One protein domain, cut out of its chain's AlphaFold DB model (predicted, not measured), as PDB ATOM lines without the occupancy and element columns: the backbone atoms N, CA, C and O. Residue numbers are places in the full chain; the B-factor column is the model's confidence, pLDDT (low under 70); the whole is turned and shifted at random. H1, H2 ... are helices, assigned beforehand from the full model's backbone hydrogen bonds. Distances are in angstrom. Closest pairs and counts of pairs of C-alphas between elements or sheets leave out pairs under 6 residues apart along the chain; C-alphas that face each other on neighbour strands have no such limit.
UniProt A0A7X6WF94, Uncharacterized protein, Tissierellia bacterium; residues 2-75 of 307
ATOM      1  N   VAL A   2     -22.292  39.183  51.480       26.48
ATOM      2  CA  VAL A   2     -21.952  37.797  51.891       26.48
ATOM      3  C   VAL A   2     -20.949  37.102  50.943       26.48
ATOM      4  O   VAL A   2     -19.975  36.521  51.410       26.48
ATOM      5  N   SER A   3     -21.098  37.259  49.621       46.12
ATOM      6  CA  SER A   3     -20.204  36.644  48.616       46.12
ATOM      7  C   SER A   3     -18.729  37.072  48.736       46.12
ATOM      8  O   SER A   3     -17.839  36.236  48.619       46.12
ATOM      9  N   ASN A   4     -18.446  38.352  49.021       57.56
ATOM     10  CA  ASN A   4     -17.064  38.851  49.116       57.56
ATOM     11  C   ASN A   4     -16.360  38.399  50.406       57.56
ATOM     12  O   ASN A   4     -15.145  38.208  50.412       57.56
ATOM     13  N   HIS A   5     -17.104  38.198  51.497       56.03
ATOM     14  CA  HIS A   5     -16.544  37.657  52.740       56.03
ATOM     15  C   HIS A   5     -16.218  36.163  52.628       56.03
ATOM     16  O   HIS A   5     -15.182  35.725  53.138       56.03
ATOM     17  N   ILE A   6     -17.061  35.405  51.921       55.16
ATOM     18  CA  ILE A   6     -16.825  33.988  51.629       55.16
ATOM     19  C   ILE A   6     -15.591  33.840  50.724       55.16
ATOM     20  O   ILE A   6     -14.666  33.115  51.087       55.16
ATOM     21  N   ASN A   7     -15.497  34.626  49.643       72.75
ATOM     22  CA  ASN A   7     -14.335  34.625  48.744       72.75
ATOM     23  C   ASN A   7     -13.029  34.969  49.477       72.75
ATOM     24  O   ASN A   7     -12.035  34.260  49.334       72.75
ATOM     25  N   LYS A   8     -13.023  36.004  50.330       79.62
ATOM     26  CA  LYS A   8     -11.833  36.377  51.114       79.62
ATOM     27  C   LYS A   8     -11.360  35.249  52.038       79.62
ATOM     28  O   LYS A   8     -10.164  34.980  52.104       79.62
ATOM     29  N   SER A   9     -12.282  34.599  52.747       79.94
ATOM     30  CA  SER A   9     -11.954  33.539  53.716       79.94
ATOM     31  C   SER A   9     -11.449  32.266  53.025       79.94
ATOM     32  O   SER A   9     -10.521  31.616  53.517       79.94
ATOM     33  N   MET A  10     -12.012  31.943  51.855       77.31
ATOM     34  CA  MET A  10     -11.543  30.850  51.001       77.31
ATOM     35  C   MET A  10     -10.133  31.117  50.470       77.31
ATOM     36  O   MET A  10      -9.257  30.275  50.654       77.31
ATOM     37  N   ILE A  11      -9.872  32.306  49.912       79.56
ATOM     38  CA  ILE A  11      -8.534  32.695  49.429       79.56
ATOM     39  C   ILE A  11      -7.519  32.673  50.578       79.56
ATOM     40  O   ILE A  11      -6.416  32.157  50.433       79.56
ATOM     41  N   GLN A  12      -7.896  33.165  51.758       84.19
ATOM     42  CA  GLN A  12      -7.018  33.155  52.926       84.19
ATOM     43  C   GLN A  12      -6.673  31.727  53.387       84.19
ATOM     44  O   GLN A  12      -5.543  31.474  53.809       84.19
ATOM     45  N   SER A  13      -7.623  30.791  53.295       83.06
ATOM     46  CA  SER A  13      -7.380  29.369  53.570       83.06
ATOM     47  C   SER A  13      -6.522  28.714  52.486       83.06
ATOM     48  O   SER A  13      -5.623  27.946  52.817       83.06
ATOM     49  N   ALA A  14      -6.744  29.064  51.216       81.31
ATOM     50  CA  ALA A  14      -5.927  28.625  50.089       81.31
ATOM     51  C   ALA A  14      -4.464  29.063  50.246       81.31
ATOM     52  O   ALA A  14      -3.576  28.233  50.112       81.31
ATOM     53  N   ILE A  15      -4.212  30.322  50.624       84.62
ATOM     54  CA  ILE A  15      -2.857  30.829  50.899       84.62
ATOM     55  C   ILE A  15      -2.223  30.088  52.078       84.62
ATOM     56  O   ILE A  15      -1.090  29.635  51.968       84.62
ATOM     57  N   ASN A  16      -2.947  29.923  53.193       87.06
ATOM     58  CA  ASN A  16      -2.439  29.181  54.354       87.06
ATOM     59  C   ASN A  16      -2.010  27.756  53.978       87.06
ATOM     60  O   ASN A  16      -0.978  27.281  54.440       87.06
ATOM     61  N   LYS A  17      -2.835  27.068  53.181       86.69
ATOM     62  CA  LYS A  17      -2.533  25.722  52.705       86.69
ATOM     63  C   LYS A  17      -1.360  25.743  51.728       86.69
ATOM     64  O   LYS A  17      -0.438  24.965  51.901       86.69
ATOM     65  N   GLY A  18      -1.365  26.661  50.765       87.38
ATOM     66  CA  GLY A  18      -0.307  26.799  49.770       87.38
ATOM     67  C   GLY A  18       1.065  27.036  50.392       87.38
ATOM     68  O   GLY A  18       2.016  26.394  49.973       87.38
ATOM     69  N   ILE A  19       1.166  27.883  51.422       89.56
ATOM     70  CA  ILE A  19       2.421  28.099  52.160       89.56
ATOM     71  C   ILE A  19       2.941  26.771  52.730       89.56
ATOM     72  O   ILE A  19       4.071  26.400  52.437       89.56
ATOM     73  N   LYS A  20       2.101  26.016  53.450       90.06
ATOM     74  CA  LYS A  20       2.486  24.711  54.020       90.06
ATOM     75  C   LYS A  20       2.852  23.687  52.945       90.06
ATOM     76  O   LYS A  20       3.880  23.031  53.034       90.06
ATOM     77  N   ASP A  21       2.037  23.589  51.898       92.06
ATOM     78  CA  ASP A  21       2.271  22.650  50.802       92.06
ATOM     79  C   ASP A  21       3.584  22.977  50.056       92.06
ATOM     80  O   ASP A  21       4.228  22.069  49.534       92.06
ATOM     81  N   ILE A  22       3.984  24.257  49.982       92.38
ATOM     82  CA  ILE A  22       5.260  24.690  49.388       92.38
ATOM     83  C   ILE A  22       6.444  24.349  50.301       92.38
ATOM     84  O   ILE A  22       7.481  23.955  49.773       92.38
ATOM     85  N   GLU A  23       6.310  24.464  51.626       91.44
ATOM     86  CA  GLU A  23       7.346  24.006  52.572       91.44
ATOM     87  C   GLU A  23       7.602  22.501  52.427       91.44
ATOM     88  O   GLU A  23       8.753  22.072  52.345       91.44
ATOM     89  N   ASP A  24       6.532  21.708  52.316       91.12
ATOM     90  CA  ASP A  24       6.619  20.250  52.198       91.12
ATOM     91  C   ASP A  24       7.089  19.797  50.803       91.12
ATOM     92  O   ASP A  24       7.899  18.876  50.656       91.12
ATOM     93  N   ASN A  25       6.546  20.400  49.742       91.69
ATOM     94  CA  ASN A  25       6.889  20.081  48.360       91.69
ATOM     95  C   ASN A  25       6.766  21.323  47.461       91.69
ATOM     96  O   ASN A  25       5.705  21.542  46.869       91.69
ATOM     97  N   PRO A  26       7.852  22.092  47.252       88.06
ATOM     98  CA  PRO A  26       7.781  23.377  46.561       88.06
ATOM     99  C   PRO A  26       7.143  23.316  45.172       88.06
ATOM    100  O   PRO A  26       6.282  24.132  44.840       88.06
ATOM    101  N   LYS A  27       7.517  22.310  44.365       88.44
ATOM    102  CA  LYS A  27       6.998  22.160  42.998       88.44
ATOM    103  C   LYS A  27       5.498  21.865  42.995       88.44
ATOM    104  O   LYS A  27       4.739  22.489  42.255       88.44
ATOM    105  N   ARG A  28       5.057  20.909  43.817       88.50
ATOM    106  CA  ARG A  28       3.648  20.492  43.875       88.50
ATOM    107  C   ARG A  28       2.778  21.528  44.576       88.50
ATOM    108  O   ARG A  28       1.709  21.847  44.069       88.50
ATOM    109  N   GLY A  29       3.239  22.058  45.704       89.62
ATOM    110  CA  GLY A  29       2.527  23.058  46.488       89.62
ATOM    111  C   GLY A  29       2.266  24.328  45.692       89.62
ATOM    112  O   GLY A  29       1.133  24.804  45.665       89.62
ATOM    113  N   LEU A  30       3.268  24.822  44.955       86.81
ATOM    114  CA  LEU A  30       3.104  26.019  44.131       86.81
ATOM    115  C   LEU A  30       2.114  25.800  42.978       86.81
ATOM    116  O   LEU A  30       1.227  26.628  42.778       86.81
ATOM    117  N   ARG A  31       2.208  24.672  42.259       86.75
ATOM    118  CA  ARG A  31       1.241  24.318  41.201       86.75
ATOM    119  C   ARG A  31      -0.184  24.238  41.747       86.75
ATOM    120  O   ARG A  31      -1.068  24.915  41.237       86.75
ATOM    121  N   ASN A  32      -0.374  23.503  42.842       86.69
ATOM    122  CA  ASN A  32      -1.673  23.361  43.496       86.69
ATOM    123  C   ASN A  32      -2.247  24.712  43.941       86.69
ATOM    124  O   ASN A  32      -3.449  24.938  43.811       86.69
ATOM    125  N   LEU A  33      -1.409  25.610  44.469       84.75
ATOM    126  CA  LEU A  33      -1.837  26.945  44.874       84.75
ATOM    127  C   LEU A  33      -2.310  27.769  43.674       84.75
ATOM    128  O   LEU A  33      -3.360  28.406  43.756       84.75
ATOM    129  N   VAL A  34      -1.565  27.750  42.566       84.88
ATOM    130  CA  VAL A  34      -1.944  28.476  41.347       84.88
ATOM    131  C   VAL A  34      -3.214  27.890  40.729       84.88
ATOM    132  O   VAL A  34      -4.098  28.654  40.345       84.88
ATOM    133  N   ASP A  35      -3.363  26.568  40.693       83.50
ATOM    134  CA  ASP A  35      -4.576  25.904  40.200       83.50
ATOM    135  C   ASP A  35      -5.800  26.249  41.044       83.50
ATOM    136  O   ASP A  35      -6.861  26.590  40.515       83.50
ATOM    137  N   LEU A  36      -5.636  26.240  42.368       80.81
ATOM    138  CA  LEU A  36      -6.680  26.641  43.298       80.81
ATOM    139  C   LEU A  36      -7.053  28.116  43.111       80.81
ATOM    140  O   LEU A  36      -8.234  28.459  43.085       80.81
ATOM    141  N   ALA A  37      -6.064  28.990  42.941       77.25
ATOM    142  CA  ALA A  37      -6.298  30.409  42.714       77.25
ATOM    143  C   ALA A  37      -6.994  30.672  41.366       77.25
ATOM    144  O   ALA A  37      -7.918  31.484  41.311       77.25
ATOM    145  N   ASN A  38      -6.632  29.934  40.309       79.69
ATOM    146  CA  ASN A  38      -7.295  30.012  39.007       79.69
ATOM    147  C   ASN A  38      -8.748  29.519  39.073       79.69
ATOM    148  O   ASN A  38      -9.637  30.126  38.480       79.69
ATOM    149  N   HIS A  39      -9.018  28.460  39.842       79.06
ATOM    150  CA  HIS A  39     -10.378  27.963  40.053       79.06
ATOM    151  C   HIS A  39     -11.298  29.027  40.679       79.06
ATOM    152  O   HIS A  39     -12.457  29.149  40.285       79.06
ATOM    153  N   PHE A  40     -10.776  29.838  41.604       71.81
ATOM    154  CA  PHE A  40     -11.520  30.932  42.241       71.81
ATOM    155  C   PHE A  40     -11.471  32.265  41.478       71.81
ATOM    156  O   PHE A  40     -12.052  33.256  41.930       71.81
ATOM    157  N   ALA A  41     -10.786  32.320  40.336       73.19
ATOM    158  CA  ALA A  41     -10.650  33.535  39.550       73.19
ATOM    159  C   ALA A  41     -11.981  33.921  38.891       73.19
ATOM    160  O   ALA A  41     -12.477  33.255  37.979       73.19
ATOM    161  N   ASN A  42     -12.530  35.059  39.308       70.81
ATOM    162  CA  ASN A  42     -13.805  35.585  38.831       70.81
ATOM    163  C   ASN A  42     -13.641  36.754  37.848       70.81
ATOM    164  O   ASN A  42     -14.562  37.037  37.083       70.81
ATOM    165  N   SER A  43     -12.473  37.406  37.811       69.00
ATOM    166  CA  SER A  43     -12.208  38.521  36.896       69.00
ATOM    167  C   SER A  43     -11.348  38.108  35.688       69.00
ATOM    168  O   SER A  43     -10.502  37.215  35.799       69.00
ATOM    169  N   PRO A  44     -11.502  38.768  34.518       71.19
ATOM    170  CA  PRO A  44     -10.634  38.530  33.363       71.19
ATOM    171  C   PRO A  44      -9.145  38.748  33.663       71.19
ATOM    172  O   PRO A  44      -8.312  38.015  33.139       71.19
ATOM    173  N   PHE A  45      -8.817  39.720  34.526       71.56
ATOM    174  CA  PHE A  45      -7.443  39.971  34.968       71.56
ATOM    175  C   PHE A  45      -6.889  38.795  35.773       71.56
ATOM    176  O   PHE A  45      -5.802  38.315  35.474       71.56
ATOM    177  N   GLN A  46      -7.645  38.299  36.755       70.75
ATOM    178  CA  GLN A  46      -7.216  37.161  37.565       70.75
ATOM    179  C   GLN A  46      -6.973  35.933  36.695       70.75
ATOM    180  O   GLN A  46      -5.914  35.326  36.785       70.75
ATOM    181  N   LYS A  47      -7.920  35.602  35.806       79.31
ATOM    182  CA  LYS A  47      -7.766  34.472  34.882       79.31
ATOM    183  C   LYS A  47      -6.544  34.642  33.987       79.31
ATOM    184  O   LYS A  47      -5.801  33.692  33.789       79.31
ATOM    185  N   TYR A  48      -6.315  35.847  33.466       77.88
ATOM    186  CA  TYR A  48      -5.120  36.148  32.682       77.88
ATOM    187  C   TYR A  48      -3.833  35.898  33.482       77.88
ATOM    188  O   TYR A  48      -2.968  35.155  33.025       77.88
ATOM    189  N   LEU A  49      -3.740  36.459  34.690       74.31
ATOM    190  CA  LEU A  49      -2.570  36.338  35.556       74.31
ATOM    191  C   LEU A  49      -2.311  34.883  35.976       74.31
ATOM    192  O   LEU A  49      -1.180  34.411  35.889       74.31
ATOM    193  N   PHE A  50      -3.343  34.156  36.409       80.62
ATOM    194  CA  PHE A  50      -3.192  32.760  36.821       80.62
ATOM    195  C   PHE A  50      -2.869  31.841  35.645       80.62
ATOM    196  O   PHE A  50      -2.040  30.954  35.807       80.62
ATOM    197  N   ASN A  51      -3.423  32.081  34.456       83.31
ATOM    198  CA  ASN A  51      -3.044  31.322  33.262       83.31
ATOM    199  C   ASN A  51      -1.582  31.572  32.866       83.31
ATOM    200  O   ASN A  51      -0.894  30.626  32.488       83.31
ATOM    201  N   LEU A  52      -1.094  32.813  32.984       79.88
ATOM    202  CA  LEU A  52       0.320  33.125  32.771       79.88
ATOM    203  C   LEU A  52       1.193  32.359  33.777       79.88
ATOM    204  O   LEU A  52       2.126  31.670  33.380       79.88
ATOM    205  N   MET A  53       0.841  32.392  35.066       81.25
ATOM    206  CA  MET A  53       1.564  31.632  36.092       81.25
ATOM    207  C   MET A  53       1.535  30.117  35.840       81.25
ATOM    208  O   MET A  53       2.566  29.467  35.974       81.25
ATOM    209  N   GLN A  54       0.395  29.540  35.445       84.06
ATOM    210  CA  GLN A  54       0.307  28.114  35.101       84.06
ATOM    211  C   GLN A  54       1.211  27.758  33.918       84.06
ATOM    212  O   GLN A  54       1.917  26.749  33.973       84.06
ATOM    213  N   ALA A  55       1.218  28.587  32.869       84.62
ATOM    214  CA  ALA A  55       2.079  28.386  31.709       84.62
ATOM    215  C   ALA A  55       3.559  28.398  32.115       84.62
ATOM    216  O   ALA A  55       4.296  27.474  31.770       84.62
ATOM    217  N   GLU A  56       3.975  29.365  32.931       80.69
ATOM    218  CA  GLU A  56       5.359  29.460  33.398       80.69
ATOM    219  C   GLU A  56       5.760  28.306  34.333       80.69
ATOM    220  O   GLU A  56       6.876  27.796  34.233       80.69
ATOM    221  N   LEU A  57       4.849  27.828  35.188       83.38
ATOM    222  CA  LEU A  57       5.084  26.703  36.105       83.38
ATOM    223  C   LEU A  57       4.960  25.322  35.437       83.38
ATOM    224  O   LEU A  57       5.358  24.302  36.016       83.38
ATOM    225  N   SER A  58       4.443  25.245  34.209       81.38
ATOM    226  CA  SER A  58       4.445  23.996  33.440       81.38
ATOM    227  C   SER A  58       5.873  23.507  33.150       81.38
ATOM    228  O   SER A  58       6.123  22.300  33.129       81.38
ATOM    229  N   LYS A  59       6.838  24.435  33.057       81.69
ATOM    230  CA  LYS A  59       8.274  24.153  32.931       81.69
ATOM    231  C   LYS A  59       8.771  23.450  34.196       81.69
ATOM    232  O   LYS A  59       8.681  23.993  35.297       81.69
ATOM    233  N   VAL A  60       9.282  22.223  34.056       75.38
ATOM    234  CA  VAL A  60       9.679  21.371  35.199       75.38
ATOM    235  C   VAL A  60      10.762  22.024  36.055       75.38
ATOM    236  O   VAL A  60      10.710  21.897  37.281       75.38
ATOM    237  N   ASP A  61      11.678  22.759  35.430       81.88
ATOM    238  CA  ASP A  61      12.831  23.384  36.085       81.88
ATOM    239  C   ASP A  61      12.744  24.909  36.094       81.88
ATOM    240  O   ASP A  61      13.755  25.604  36.057       81.88
ATOM    241  N   SER A  62      11.518  25.437  36.174       85.69
ATOM    242  CA  SER A  62      11.301  26.871  36.342       85.69
ATOM    243  C   SER A  62      12.043  27.403  37.583       85.69
ATOM    244  O   SER A  62      11.764  26.947  38.700       85.69
ATOM    245  N   PRO A  63      12.924  28.414  37.453       86.62
ATOM    246  CA  PRO A  63      13.545  29.097  38.589       86.62
ATOM    247  C   PRO A  63      12.541  29.746  39.545       86.62
ATOM    248  O   PRO A  63      12.883  30.020  40.697       86.62
ATOM    249  N   TYR A  64      11.289  29.952  39.121       87.00
ATOM    250  CA  TYR A  64      10.230  30.459  39.992       87.00
ATOM    251  C   TYR A  64       9.914  29.514  41.150       87.00
ATOM    252  O   TYR A  64       9.547  29.985  42.225       87.00
ATOM    253  N   TYR A  65      10.152  28.205  41.002       88.00
ATOM    254  CA  TYR A  65      10.093  27.290  42.143       88.00
ATOM    255  C   TYR A  65      11.117  27.650  43.217       88.00
ATOM    256  O   TYR A  65      10.784  27.630  44.398       88.00
ATOM    257  N   ASN A  66      12.335  28.027  42.821       88.25
ATOM    258  CA  ASN A  66      13.395  28.398  43.757       88.25
ATOM    259  C   ASN A  66      13.095  29.743  44.425       88.25
ATOM    260  O   ASN A  66      13.241  29.857  45.639       88.25
ATOM    261  N   ILE A  67      12.615  30.728  43.657       89.81
ATOM    262  CA  ILE A  67      12.207  32.041  44.183       89.81
ATOM    263  C   ILE A  67      11.113  31.887  45.241       89.81
ATOM    264  O   ILE A  67      11.256  32.368  46.365       89.81
ATOM    265  N   ILE A  68      10.030  31.182  44.909       89.50
ATOM    266  CA  ILE A  68       8.897  31.036  45.823       89.50
ATOM    267  C   ILE A  68       9.254  30.143  47.015       89.50
ATOM    268  O   ILE A  68       8.860  30.453  48.137       89.50
ATOM    269  N   SER A  69      10.035  29.079  46.811       89.75
ATOM    270  CA  SER A  69      10.517  28.243  47.916       89.75
ATOM    271  C   SER A  69      11.404  29.033  48.878       89.75
ATOM    272  O   SER A  69      11.206  28.956  50.088       89.75
ATOM    273  N   SER A  70      12.331  29.845  48.358       90.25
ATOM    274  CA  SER A  70      13.165  30.735  49.173       90.25
ATOM    275  C   SER A  70      12.301  31.709  49.972       90.25
ATOM    276  O   SER A  70      12.452  31.818  51.186       90.25
ATOM    277  N   MET A  71      11.333  32.355  49.320       91.94
ATOM    278  CA  MET A  71      10.404  33.270  49.978       91.94
ATOM    279  C   MET A  71       9.619  32.583  51.106       91.94
ATOM    280  O   MET A  71       9.562  33.115  52.210       91.94
ATOM    281  N   VAL A  72       9.043  31.403  50.862       92.69
ATOM    282  CA  VAL A  72       8.253  30.667  51.864       92.69
ATOM    283  C   VAL A  72       9.095  30.225  53.063       92.69
ATOM    284  O   VAL A  72       8.626  30.317  54.196       92.69
ATOM    285  N   ASN A  73      10.339  29.806  52.833       91.62
ATOM    286  CA  ASN A  73      11.225  29.328  53.897       91.62
ATOM    287  C   ASN A  73      11.859  30.467  54.714       91.62
ATOM    288  O   ASN A  73      12.109  30.308  55.911       91.62
ATOM    289  N   ASN A  74      12.126  31.611  54.077       92.38
ATOM    290  CA  ASN A  74      12.931  32.680  54.669       92.38
ATOM    291  C   ASN A  74      12.112  33.881  55.156       92.38
ATOM    292  O   ASN A  74      12.626  34.666  55.943       92.38
ATOM    293  N   VAL A  75      10.850  34.031  54.743       94.94
ATOM    294  CA  VAL A  75       9.989  35.154  55.149       94.94
ATOM    295  C   VAL A  75       8.951  34.703  56.176       94.94
ATOM    296  O   VAL A  75       8.448  33.582  56.136       94.94
TER     297      VAL A  75
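Overview. This is residues 2 to 75 of the 307 residues of an uncharacterized protein of Tissierellia bacterium (UniProt A0A7X6WF94). The longest helix, H1, is followed by H2 folded back along it and H3 folded back along H2, a zigzag with H2 in the middle; H4 crosses the end where H1 finishes and H2 starts. The 74 printed residues hold four named helices, H1 to H4 in chain order, and no named strand: all helix. The whole is compact, radius of gyration of the C-alphas 12.7 A, and elongated, spanning 39 by 23 by 17 A.

Along the chain. H1, residues 2 to 24, starts at C-alpha 2 (-21.952, 37.797, 51.891) and measures 33.5 A from first to last C-alpha. H2, residues 26 to 39, measures 19.8 A; H3, residues 44 to 58, 20.9 A; H4, residues 64 to 74, 15.1 A, ending at C-alpha 74 (12.931, 32.680, 54.669).

Arrangement. H1 and H2 touch as a hairpin, opposite ways at a shallow tilt of 14 degrees; closest C-alphas, Ile 22 and Gly 29, 4.3 A. H2 and H3 make another, at 25 degrees; closest C-alphas, Asn 38 and Phe 50, 5.4 A. H4 is about perpendicular to H1, at 89 degrees, touching its residues 19 to 23 alone; closest C-alphas, Ile 19 and Val 72, 6.4 A. H1 and H3 are apart. In H1 to H4 every O i to N i+4 pair is within hydrogen-bond range.

Size, cuts and confidence. The printed part has no cut, and its three links are tight. The farthest C-alphas, Val 2 and Asp 61, are 40.8 A apart. Residues 2 to 6 and 43 have pLDDT under 70.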